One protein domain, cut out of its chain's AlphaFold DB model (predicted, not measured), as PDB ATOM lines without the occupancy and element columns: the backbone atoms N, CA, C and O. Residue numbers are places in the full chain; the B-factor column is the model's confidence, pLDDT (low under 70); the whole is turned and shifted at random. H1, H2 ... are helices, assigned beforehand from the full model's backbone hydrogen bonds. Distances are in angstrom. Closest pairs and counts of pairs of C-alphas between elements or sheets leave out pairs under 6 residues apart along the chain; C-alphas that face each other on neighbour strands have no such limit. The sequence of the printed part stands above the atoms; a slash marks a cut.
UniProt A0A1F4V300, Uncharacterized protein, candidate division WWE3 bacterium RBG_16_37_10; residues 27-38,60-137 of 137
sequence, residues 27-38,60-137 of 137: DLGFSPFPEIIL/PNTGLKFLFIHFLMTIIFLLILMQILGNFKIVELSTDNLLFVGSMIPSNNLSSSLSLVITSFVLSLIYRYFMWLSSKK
ATOM      1  N   ASP A  27     168.112 209.215 114.153       87.06
ATOM      2  CA  ASP A  27     169.215 209.195 115.109       87.06
ATOM      3  C   ASP A  27     170.099 207.968 114.852       87.06
ATOM      4  O   ASP A  27     169.613 206.842 114.717       87.06
ATOM      5  N   LEU A  28     171.401 208.219 114.727       82.38
ATOM      6  CA  LEU A  28     172.455 207.243 114.418       82.38
ATOM      7  C   LEU A  28     173.462 207.125 115.581       82.38
ATOM      8  O   LEU A  28     174.555 206.581 115.423       82.38
ATOM      9  N   GLY A  29     173.140 207.693 116.748       78.69
ATOM     10  CA  GLY A  29     173.969 207.625 117.947       78.69
ATOM     11  C   GLY A  29     175.341 208.305 117.823       78.69
ATOM     12  O   GLY A  29     175.572 209.203 117.013       78.69
ATOM     13  N   PHE A  30     176.276 207.879 118.680       67.25
ATOM     14  CA  PHE A  30     177.586 208.525 118.861       67.25
ATOM     15  C   PHE A  30     178.579 208.303 117.706       67.25
ATOM     16  O   PHE A  30     179.517 209.086 117.561       67.25
ATOM     17  N   SER A  31     178.402 207.254 116.892       71.31
ATOM     18  CA  SER A  31     179.273 206.942 115.747       71.31
ATOM     19  C   SER A  31     178.454 206.860 114.453       71.31
ATOM     20  O   SER A  31     178.164 205.771 113.959       71.31
ATOM     21  N   PRO A  32     178.072 208.011 113.871       76.44
ATOM     22  CA  PRO A  32     177.075 208.047 112.803       76.44
ATOM     23  C   PRO A  32     177.604 207.578 111.438       76.44
ATOM     24  O   PRO A  32     176.821 207.237 110.555       76.44
ATOM     25  N   PHE A  33     178.925 207.562 111.223       80.12
ATOM     26  CA  PHE A  33     179.509 207.312 109.896       80.12
ATOM     27  C   PHE A  33     179.286 205.889 109.351       80.12
ATOM     28  O   PHE A  33     178.875 205.757 108.199       80.12
ATOM     29  N   PRO A  34     179.536 204.805 110.107       83.25
ATOM     30  CA  PRO A  34     179.252 203.456 109.615       83.25
ATOM     31  C   PRO A  34     177.755 203.235 109.374       83.25
ATOM     32  O   PRO A  34     177.356 202.612 108.391       83.25
ATOM     33  N   GLU A  35     176.922 203.792 110.250       84.38
ATOM     34  CA  GLU A  35     175.475 203.594 110.236       84.38
ATOM     35  C   GLU A  35     174.803 204.352 109.094       84.38
ATOM     36  O   GLU A  35     173.937 203.792 108.423       84.38
ATOM     37  N   ILE A  36     175.254 205.576 108.789       87.25
ATOM     38  CA  ILE A  36     174.724 206.344 107.655       87.25
ATOM     39  C   ILE A  36     175.038 205.662 106.323       87.25
ATOM     40  O   ILE A  36     174.202 205.659 105.420       87.25
ATOM     41  N   ILE A  37     176.215 205.035 106.207       89.00
ATOM     42  CA  ILE A  37     176.592 204.259 105.022       89.00
ATOM     43  C   ILE A  37     175.692 203.030 104.908       89.00
ATOM     44  O   ILE A  37     175.197 202.741 103.820       89.00
ATOM     45  N   LEU A  38     175.438 202.326 106.013       88.50
ATOM     46  CA  LEU A  38     174.597 201.131 106.001       88.50
ATOM     47  C   LEU A  38     173.137 201.463 105.664       88.50
ATOM     48  O   LEU A  38     172.517 200.785 104.840       88.50
ATOM     49  N   PRO A  60     151.760 196.492  90.768       84.31
ATOM     50  CA  PRO A  60     151.901 197.781  90.093       84.31
ATOM     51  C   PRO A  60     153.313 198.371  90.236       84.31
ATOM     52  O   PRO A  60     153.760 198.690  91.336       84.31
ATOM     53  N   ASN A  61     154.001 198.579  89.110       83.25
ATOM     54  CA  ASN A  61     155.380 199.087  89.052       83.25
ATOM     55  C   ASN A  61     155.481 200.598  88.718       83.25
ATOM     56  O   ASN A  61     156.573 201.182  88.700       83.25
ATOM     57  N   THR A  62     154.343 201.257  88.478       83.00
ATOM     58  CA  THR A  62     154.239 202.664  88.058       83.00
ATOM     59  C   THR A  62     153.111 203.414  88.780       83.00
ATOM     60  O   THR A  62     152.225 202.822  89.402       83.00
ATOM     61  N   GLY A  63     153.166 204.750  88.731       85.56
ATOM     62  CA  GLY A  63     152.129 205.641  89.264       85.56
ATOM     63  C   GLY A  63     152.035 205.706  90.796       85.56
ATOM     64  O   GLY A  63     152.962 205.332  91.517       85.56
ATOM     65  N   LEU A  64     150.890 206.199  91.283       86.38
ATOM     66  CA  LEU A  64     150.597 206.386  92.714       86.38
ATOM     67  C   LEU A  64     150.524 205.063  93.489       86.38
ATOM     68  O   LEU A  64     150.984 204.994  94.624       86.38
ATOM     69  N   LYS A  65     150.010 203.991  92.867       88.31
ATOM     70  CA  LYS A  65     149.956 202.657  93.492       88.31
ATOM     71  C   LYS A  65     151.354 202.143  93.833       88.31
ATOM     72  O   LYS A  65     151.564 201.631  94.926       88.31
ATOM     73  N   PHE A  66     152.320 202.344  92.936       89.69
ATOM     74  CA  PHE A  66     153.710 202.022  93.240       89.69
ATOM     75  C   PHE A  66     154.257 202.871  94.386       89.69
ATOM     76  O   PHE A  66     155.001 202.341  95.197       89.69
ATOM     77  N   LEU A  67     153.929 204.169  94.459       90.62
ATOM     78  CA  LEU A  67     154.400 205.021  95.559       90.62
ATOM     79  C   LEU A  67     153.937 204.461  96.905       90.62
ATOM     80  O   LEU A  67     154.744 204.363  97.820       90.62
ATOM     81  N   PHE A  68     152.681 204.021  97.000       91.75
ATOM     82  CA  PHE A  68     152.160 203.399  98.216       91.75
ATOM     83  C   PHE A  68     152.898 202.100  98.582       91.75
ATOM     84  O   PHE A  68     153.265 201.899  99.736       91.75
ATOM     85  N   ILE A  69     153.177 201.237  97.599       91.75
ATOM     86  CA  ILE A  69     153.950 200.004  97.823       91.75
ATOM     87  C   ILE A  69     155.391 200.329  98.237       91.75
ATOM     88  O   ILE A  69     155.920 199.732  99.169       91.75
ATOM     89  N   HIS A  70     156.025 201.290  97.567       92.94
ATOM     90  CA  HIS A  70     157.383 201.746  97.862       92.94
ATOM     91  C   HIS A  70     157.495 202.304  99.281       92.94
ATOM     92  O   HIS A  70     158.400 201.929 100.025       92.94
ATOM     93  N   PHE A  71     156.518 203.109  99.683       94.19
ATOM     94  CA  PHE A  71     156.357 203.599 101.044       94.19
ATOM     95  C   PHE A  71     156.257 202.457 102.069       94.19
ATOM     96  O   PHE A  71     157.026 202.437 103.030       94.19
ATOM     97  N   LEU A  72     155.374 201.474 101.852       94.12
ATOM     98  CA  LEU A  72     155.232 200.327 102.758       94.12
ATOM     99  C   LEU A  72     156.522 199.506 102.863       94.12
ATOM    100  O   LEU A  72     156.926 199.114 103.956       94.12
ATOM    101  N   MET A  73     157.203 199.276 101.742       92.88
ATOM    102  CA  MET A  73     158.484 198.568 101.749       92.88
ATOM    103  C   MET A  73     159.565 199.371 102.476       92.88
ATOM    104  O   MET A  73     160.369 198.790 103.197       92.88
ATOM    105  N   THR A  74     159.554 200.700 102.357       93.50
ATOM    106  CA  THR A  74     160.460 201.585 103.102       93.50
ATOM    107  C   THR A  74     160.236 201.456 104.610       93.50
ATOM    108  O   THR A  74     161.207 201.289 105.341       93.50
ATOM    109  N   ILE A  75     158.977 201.429 105.069       93.94
ATOM    110  CA  ILE A  75     158.633 201.165 106.480       93.94
ATOM    111  C   ILE A  75     159.243 199.843 106.945       93.94
ATOM    112  O   ILE A  75     159.928 199.801 107.964       93.94
ATOM    113  N   ILE A  76     159.004 198.766 106.193       92.62
ATOM    114  CA  ILE A  76     159.466 197.422 106.557       92.62
ATOM    115  C   ILE A  76     160.994 197.387 106.646       92.62
ATOM    116  O   ILE A  76     161.543 196.872 107.616       92.62
ATOM    117  N   PHE A  77     161.690 197.969 105.668       91.94
ATOM    118  CA  PHE A  77     163.151 197.997 105.649       91.94
ATOM    119  C   PHE A  77     163.731 198.824 106.797       91.94
ATOM    120  O   PHE A  77     164.696 198.383 107.415       91.94
ATOM    121  N   LEU A  78     163.142 199.977 107.125       91.25
ATOM    122  CA  LEU A  78     163.585 200.770 108.272       91.25
ATOM    123  C   LEU A  78     163.340 200.037 109.596       91.25
ATOM    124  O   LEU A  78     164.219 200.047 110.451       91.25
ATOM    125  N   LEU A  79     162.209 199.341 109.752       91.19
ATOM    126  CA  LEU A  79     161.941 198.519 110.938       91.19
ATOM    127  C   LEU A  79     162.959 197.385 111.101       91.19
ATOM    128  O   LEU A  79     163.456 197.165 112.204       91.19
ATOM    129  N   ILE A  80     163.294 196.689 110.013       90.44
ATOM    130  CA  ILE A  80     164.342 195.661 110.017       90.44
ATOM    131  C   ILE A  80     165.687 196.295 110.392       90.44
ATOM    132  O   ILE A  80     166.410 195.764 111.231       90.44
ATOM    133  N   LEU A  81     166.006 197.459 109.822       89.12
ATOM    134  CA  LEU A  81     167.252 198.160 110.104       89.12
ATOM    135  C   LEU A  81     167.357 198.576 111.578       89.12
ATOM    136  O   LEU A  81     168.419 198.411 112.161       89.12
ATOM    137  N   MET A  82     166.268 199.024 112.209       89.00
ATOM    138  CA  MET A  82     166.236 199.340 113.650       89.00
ATOM    139  C   MET A  82     166.517 198.124 114.538       89.00
ATOM    140  O   MET A  82     167.001 198.281 115.654       89.00
ATOM    141  N   GLN A  83     166.210 196.911 114.073       87.31
ATOM    142  CA  GLN A  83     166.518 195.683 114.814       87.31
ATOM    143  C   GLN A  83     167.966 195.226 114.612       87.31
ATOM    144  O   GLN A  83     168.543 194.611 115.506       87.31
ATOM    145  N   ILE A  84     168.553 195.510 113.446       85.56
ATOM    146  CA  ILE A  84     169.927 195.115 113.106       85.56
ATOM    147  C   ILE A  84     170.942 196.116 113.671       85.56
ATOM    148  O   ILE A  84     171.980 195.719 114.199       85.56
ATOM    149  N   LEU A  85     170.660 197.417 113.562       81.81
ATOM    150  CA  LEU A  85     171.508 198.490 114.066       81.81
ATOM    151  C   LEU A  85     171.007 198.916 115.445       81.81
ATOM    152  O   LEU A  85     170.050 199.674 115.554       81.81
ATOM    153  N   GLY A  86     171.694 198.486 116.506       73.81
ATOM    154  CA  GLY A  86     171.303 198.815 117.885       73.81
ATOM    155  C   GLY A  86     171.293 200.318 118.220       73.81
ATOM    156  O   GLY A  86     170.622 200.733 119.167       73.81
ATOM    157  N   ASN A  87     172.004 201.130 117.439       81.12
ATOM    158  CA  ASN A  87     172.093 202.582 117.606       81.12
ATOM    159  C   ASN A  87     171.132 203.362 116.695       81.12
ATOM    160  O   ASN A  87     170.822 204.509 117.005       81.12
ATOM    161  N   PHE A  88     170.630 202.748 115.616       85.00
ATOM    162  CA  PHE A  88     169.711 203.409 114.695       85.00
ATOM    163  C   PHE A  88     168.316 203.462 115.307       85.00
ATOM    164  O   PHE A  88     167.682 202.433 115.561       85.00
ATOM    165  N   LYS A  89     167.816 204.675 115.520       87.38
ATOM    166  CA  LYS A  89     166.481 204.904 116.066       87.38
ATOM    167  C   LYS A  89     165.780 206.007 115.301       87.38
ATOM    168  O   LYS A  89     166.391 206.966 114.840       87.38
ATOM    169  N   ILE A  90     164.464 205.861 115.197       85.00
ATOM    170  CA  ILE A  90     163.606 206.944 114.739       85.00
ATOM    171  C   ILE A  90     163.059 207.652 115.972       85.00
ATOM    172  O   ILE A  90     162.344 207.053 116.779       85.00
ATOM    173  N   VAL A  91     163.445 208.914 116.118       86.81
ATOM    174  CA  VAL A  91     163.082 209.771 117.245       86.81
ATOM    175  C   VAL A  91     161.733 210.438 116.973       86.81
ATOM    176  O   VAL A  91     161.225 210.470 115.845       86.81
ATOM    177  N   GLU A  92     161.108 210.924 118.036       81.56
ATOM    178  CA  GLU A  92     159.892 211.725 117.961       81.56
ATOM    179  C   GLU A  92     160.101 212.945 117.061       81.56
ATOM    180  O   GLU A  92     161.126 213.622 117.125       81.56
ATOM    181  N   LEU A  93     159.128 213.204 116.190       77.94
ATOM    182  CA  LEU A  93     159.152 214.363 115.312       77.94
ATOM    183  C   LEU A  93     158.596 215.539 116.110       77.94
ATOM    184  O   LEU A  93     157.403 215.567 116.425       77.94
ATOM    185  N   SER A  94     159.456 216.501 116.430       68.06
ATOM    186  CA  SER A  94     159.034 217.757 117.042       68.06
ATOM    187  C   SER A  94     158.387 218.642 115.980       68.06
ATOM    188  O   SER A  94     159.019 219.020 114.990       68.06
ATOM    189  N   THR A  95     157.114 218.986 116.178       63.47
ATOM    190  CA  THR A  95     156.361 219.868 115.271       63.47
ATOM    191  C   THR A  95     156.891 221.301 115.242       63.47
ATOM    192  O   THR A  95     156.587 222.018 114.295       63.47
ATOM    193  N   ASP A  96     157.752 221.693 116.187       59.78
ATOM    194  CA  ASP A  96     158.478 222.972 116.165       59.78
ATOM    195  C   ASP A  96     159.342 223.133 114.901       59.78
ATOM    196  O   ASP A  96     159.517 224.241 114.394       59.78
ATOM    197  N   ASN A  97     159.822 222.018 114.339       52.84
ATOM    198  CA  ASN A  97     160.577 222.004 113.085       52.84
ATOM    199  C   ASN A  97     159.675 222.044 111.835       52.84
ATOM    200  O   ASN A  97     160.159 222.276 110.727       52.84
ATOM    201  N   LEU A  98     158.357 221.862 111.986       54.03
ATOM    202  CA  LEU A  98     157.368 222.011 110.919       54.03
ATOM    203  C   LEU A  98     156.834 223.449 110.917       54.03
ATOM    204  O   LEU A  98     155.671 223.706 111.227       54.03
ATOM    205  N   LEU A  99     157.692 224.402 110.548       52.03
ATOM    206  CA  LEU A  99     157.295 225.794 110.326       52.03
ATOM    207  C   LEU A  99     156.352 225.888 109.111       52.03
ATOM    208  O   LEU A  99     156.776 226.134 107.983       52.03
ATOM    209  N   PHE A 100     155.052 225.706 109.338       50.97
ATOM    210  CA  PHE A 100     154.021 226.127 108.394       50.97
ATOM    211  C   PHE A 100     153.793 227.634 108.550       50.97
ATOM    212  O   PHE A 100     153.446 228.122 109.626       50.97
ATOM    213  N   VAL A 101     153.985 228.377 107.459       46.38
ATOM    214  CA  VAL A 101     153.725 229.820 107.377       46.38
ATOM    215  C   VAL A 101     152.290 230.108 107.846       46.38
ATOM    216  O   VAL A 101     151.333 229.795 107.143       46.38
ATOM    217  N   GLY A 102     152.142 230.701 109.035       51.94
ATOM    218  CA  GLY A 102     150.883 231.282 109.520       51.94
ATOM    219  C   GLY A 102     150.058 230.466 110.526       51.94
ATOM    220  O   GLY A 102     149.015 230.958 110.944       51.94
ATOM    221  N   SER A 103     150.494 229.278 110.960       48.72
ATOM    222  CA  SER A 103     149.782 228.498 111.987       48.72
ATOM    223  C   SER A 103     150.764 227.928 113.007       48.72
ATOM    224  O   SER A 103     151.539 227.034 112.677       48.72
ATOM    225  N   MET A 104     150.705 228.408 114.253       48.38
ATOM    226  CA  MET A 104     151.349 227.749 115.394       48.38
ATOM    227  C   MET A 104     150.639 226.412 115.632       48.38
ATOM    228  O   MET A 104     149.613 226.347 116.305       48.38
ATOM    229  N   ILE A 105     151.146 225.347 115.012       52.09
ATOM    230  CA  ILE A 105     150.749 223.983 115.357       52.09
ATOM    231  C   ILE A 105     151.289 223.749 116.773       52.09
ATOM    232  O   ILE A 105     152.478 223.992 116.986       52.09
ATOM    233  N   PRO A 106     150.459 223.344 117.754       51.47
ATOM    234  CA  PRO A 106     150.946 223.079 119.102       51.47
ATOM    235  C   PRO A 106     152.119 222.096 119.037       51.47
ATOM    236  O   PRO A 106     152.092 221.143 118.250       51.47
ATOM    237  N   SER A 107     153.155 222.376 119.826       54.00
ATOM    238  CA  SER A 107     154.387 221.599 119.963       54.00
ATOM    239  C   SER A 107     154.078 220.220 120.562       54.00
ATOM    240  O   SER A 107     154.329 219.953 121.737       54.00
ATOM    241  N   ASN A 108     153.437 219.358 119.783       59.53
ATOM    242  CA  ASN A 108     153.166 217.983 120.143       59.53
ATOM    243  C   ASN A 108     154.221 217.128 119.460       59.53
ATOM    244  O   ASN A 108     154.245 217.012 118.234       59.53
ATOM    245  N   ASN A 109     155.070 216.500 120.265       66.19
ATOM    246  CA  ASN A 109     155.936 215.444 119.779       66.19
ATOM    247  C   ASN A 109     155.067 214.319 119.210       66.19
ATOM    248  O   ASN A 109     154.206 213.757 119.894       66.19
ATOM    249  N   LEU A 110     155.271 214.008 117.935       73.75
ATOM    250  CA  LEU A 110     154.648 212.847 117.317       73.75
ATOM    251  C   LEU A 110     155.372 211.601 117.826       73.75
ATOM    252  O   LEU A 110     156.602 211.580 117.892       73.75
ATOM    253  N   SER A 111     154.613 210.558 118.174       81.94
ATOM    254  CA  SER A 111     155.187 209.304 118.665       81.94
ATOM    255  C   SER A 111     156.194 208.733 117.665       81.94
ATOM    256  O   SER A 111     156.012 208.850 116.453       81.94
ATOM    257  N   SER A 112     157.216 208.033 118.158       81.88
ATOM    258  CA  SER A 112     158.253 207.390 117.330       81.88
ATOM    259  C   SER A 112     157.687 206.516 116.198       81.88
ATOM    260  O   SER A 112     158.210 206.506 115.084       81.88
ATOM    261  N   SER A 113     156.565 205.834 116.443       83.75
ATOM    262  CA  SER A 113     155.833 205.061 115.434       83.75
ATOM    263  C   SER A 113     155.282 205.921 114.295       83.75
ATOM    264  O   SER A 113     155.365 205.539 113.127       83.75
ATOM    265  N   LEU A 114     154.739 207.096 114.610       85.06
ATOM    266  CA  LEU A 114     154.176 208.008 113.624       85.06
ATOM    267  C   LEU A 114     155.285 208.784 112.902       85.06
ATOM    268  O   LEU A 114     155.203 208.979 111.689       85.06
ATOM    269  N   SER A 115     156.377 209.112 113.602       87.12
ATOM    270  CA  SER A 115     157.615 209.605 112.992       87.12
ATOM    271  C   SER A 115     158.163 208.631 111.960       87.12
ATOM    272  O   SER A 115     158.553 209.056 110.877       87.12
ATOM    273  N   LEU A 116     158.157 207.325 112.245       90.62
ATOM    274  CA  LEU A 116     158.607 206.298 111.304       90.62
ATOM    275  C   LEU A 116     157.757 206.295 110.033       90.62
ATOM    276  O   LEU A 116     158.301 206.249 108.926       90.62
ATOM    277  N   VAL A 117     156.437 206.403 110.182       91.81
ATOM    278  CA  VAL A 117     155.496 206.505 109.061       91.81
ATOM    279  C   VAL A 117     155.783 207.753 108.223       91.81
ATOM    280  O   VAL A 117     155.972 207.645 107.013       91.81
ATOM    281  N   ILE A 118     155.889 208.927 108.848       90.50
ATOM    282  CA  ILE A 118     156.135 210.192 108.138       90.50
ATOM    283  C   ILE A 118     157.505 210.178 107.454       90.50
ATOM    284  O   ILE A 118     157.610 210.524 106.280       90.50
ATOM    285  N   THR A 119     158.543 209.718 108.151       91.12
ATOM    286  CA  THR A 119     159.913 209.623 107.624       91.12
ATOM    287  C   THR A 119     159.959 208.713 106.407       91.12
ATOM    288  O   THR A 119     160.484 209.102 105.367       91.12
ATOM    289  N   SER A 120     159.338 207.534 106.492       93.31
ATOM    290  CA  SER A 120     159.259 206.594 105.370       93.31
ATOM    291  C   SER A 120     158.504 207.190 104.185       93.31
ATOM    292  O   SER A 120     158.912 207.015 103.037       93.31
ATOM    293  N   PHE A 121     157.420 207.924 104.450       93.31
ATOM    294  CA  PHE A 121     156.641 208.585 103.410       93.31
ATOM    295  C   PHE A 121     157.453 209.671 102.704       93.31
ATOM    296  O   PHE A 121     157.575 209.634 101.482       93.31
ATOM    297  N   VAL A 122     158.076 210.584 103.449       92.81
ATOM    298  CA  VAL A 122     158.897 211.665 102.884       92.81
ATOM    299  C   VAL A 122     160.086 211.099 102.108       92.81
ATOM    300  O   VAL A 122     160.313 211.511 100.970       92.81
ATOM    301  N   LEU A 123     160.770 210.087 102.650       93.56
ATOM    302  CA  LEU A 123     161.864 209.401 101.968       93.56
ATOM    303  C   LEU A 123     161.390 208.789 100.637       93.56
ATOM    304  O   LEU A 123     161.968 209.033  99.578       93.56
ATOM    305  N   SER A 124     160.288 208.034 100.660       93.94
ATOM    306  CA  SER A 124     159.732 207.426  99.447       93.94
ATOM    307  C   SER A 124     159.329 208.472  98.404       93.94
ATOM    308  O   SER A 124     159.628 208.315  97.218       93.94
ATOM    309  N   LEU A 125     158.712 209.572  98.842       93.81
ATOM    310  CA  LEU A 125     158.200 210.637  97.992       93.81
ATOM    311  C   LEU A 125     159.329 211.412  97.315       93.81
ATOM    312  O   LEU A 125     159.284 211.596  96.097       93.81
ATOM    313  N   ILE A 126     160.355 211.820  98.069       94.31
ATOM    314  CA  ILE A 126     161.505 212.555  97.530       94.31
ATOM    315  C   ILE A 126     162.230 211.693  96.495       94.31
ATOM    316  O   ILE A 126     162.447 212.135  95.363       94.31
ATOM    317  N   TYR A 127     162.538 210.436  96.828       93.81
ATOM    318  CA  TYR A 127     163.163 209.518  95.878       93.81
ATOM    319  C   TYR A 127     162.325 209.348  94.599       93.81
ATOM    320  O   TYR A 127     162.844 209.485  93.483       93.81
ATOM    321  N   ARG A 128     161.015 209.088  94.732       92.00
ATOM    322  CA  ARG A 128     160.126 208.906  93.574       92.00
ATOM    323  C   ARG A 128     160.029 210.165  92.724       92.00
ATOM    324  O   ARG A 128     159.978 210.039  91.501       92.00
ATOM    325  N   TYR A 129     160.023 211.341  93.343       91.88
ATOM    326  CA  TYR A 129     160.015 212.623  92.651       91.88
ATOM    327  C   TYR A 129     161.248 212.781  91.751       91.88
ATOM    328  O   TYR A 129     161.098 213.032  90.555       91.88
ATOM    329  N   PHE A 130     162.457 212.529  92.266       91.94
ATOM    330  CA  PHE A 130     163.687 212.586  91.460       91.94
ATOM    331  C   PHE A 130     163.733 211.514  90.363       91.94
ATOM    332  O   PHE A 130     164.129 211.783  89.222       91.94
ATOM    333  N   MET A 131     163.272 210.298  90.666       90.25
ATOM    334  CA  MET A 131     163.148 209.242  89.659       90.25
ATOM    335  C   MET A 131     162.167 209.612  88.546       90.25
ATOM    336  O   MET A 131     162.452 209.354  87.379       90.25
ATOM    337  N   TRP A 132     161.043 210.246  88.877       87.88
ATOM    338  CA  TRP A 132     160.078 210.724  87.890       87.88
ATOM    339  C   TRP A 132     160.638 211.876  87.051       87.88
ATOM    340  O   TRP A 132     160.562 211.825  85.824       87.88
ATOM    341  N   LEU A 133     161.271 212.868  87.688       87.88
ATOM    342  CA  LEU A 133     161.875 214.021  87.013       87.88
ATOM    343  C   LEU A 133     162.902 213.582  85.961       87.88
ATOM    344  O   LEU A 133     162.928 214.076  84.842       87.88
ATOM    345  N   SER A 134     163.719 212.599  86.319       86.44
ATOM    346  CA  SER A 134     164.774 212.058  85.464       86.44
ATOM    347  C   SER A 134     164.316 210.948  84.513       86.44
ATOM    348  O   SER A 134     165.127 210.463  83.723       86.44
ATOM    349  N   SER A 135     163.068 210.486  84.628       71.12
ATOM    350  CA  SER A 135     162.432 209.593  83.654       71.12
ATOM    351  C   SER A 135     161.925 210.364  82.436       71.12
ATOM    352  O   SER A 135     161.602 209.742  81.429       71.12
ATOM    353  N   LYS A 136     161.845 211.698  82.517       53.72
ATOM    354  CA  LYS A 136     161.578 212.568  81.373       53.72
ATOM    355  C   LYS A 136     162.887 212.852  80.634       53.72
ATOM    356  O   LYS A 136     163.528 213.868  80.888       53.72
ATOM    357  N   LYS A 137     163.284 211.932  79.759       43.00
ATOM    358  CA  LYS A 137     164.189 212.151  78.624       43.00
ATOM    359  C   LYS A 137     163.869 211.125  77.552       43.00
ATOM    360  O   LYS A 137     163.857 209.928  77.907       43.00
TER     361      LYS A 137
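Overview. This is residues 27 to 38 and 60 to 137 of the 137 residues of an uncharacterized protein of candidate division WWE3 bacterium RBG_16_37_10 (UniProt A0A1F4V300). Two long helices, H2 and H3, cross as an open X, and a long loop without a named element leaves the end of H2, passes the start of H3 and swings out wide before it returns to H3. The short helix H1 sits off to one side, nearer to the end of H2 at Ile 84 than to its start, and touches neither long helix. The printed part has 90 residues with three named helices, in the order H1, H2, H3, and no named strand; the class is all helix. The whole is loose, with a radius of gyration of the C-alphas of 15.5 A, and flat, spanning 40 by 40 by 21 A.

Arrangement. Begin with H2, residues 63 to 84, and look across to H3, residues 112 to 133. They touch, with 16 pairs of C-alphas within 8 A; the closest C-alphas, those of Phe 71 and Ser 124, are 5.3 A apart. Their lines stand at a steep tilt of 49 degrees, and they run opposite ways. H1, residues 32 to 38, is apart from both H2 and H3. In H1, H2 and H3 every O i to N i+4 pair is within hydrogen-bond range.

Along the chain. Find C-alpha 63 at (152.129, 205.641, 89.264); from there H2 runs 31.6 A to C-alpha 84. H3 runs 31.2 A from C-alpha 112 to C-alpha 133 at (161.875, 214.021, 87.013). For H1, look from C-alpha 32 at (177.075, 208.047, 112.803) to C-alpha 38, 10.0 A away.

Size, cuts and confidence. The two C-alphas farthest apart, those of Pro 106 and Lys 137, are 44.0 A apart. Residues 39 to 59 are not printed, and C-alphas 38 and 60 are 27.9 A apart across that cut. The link from H2 to H3, residues 85 to 111, is long. The model's pLDDT is under 70 at residue 30, residues 94 to 109 and residues 136 to 137.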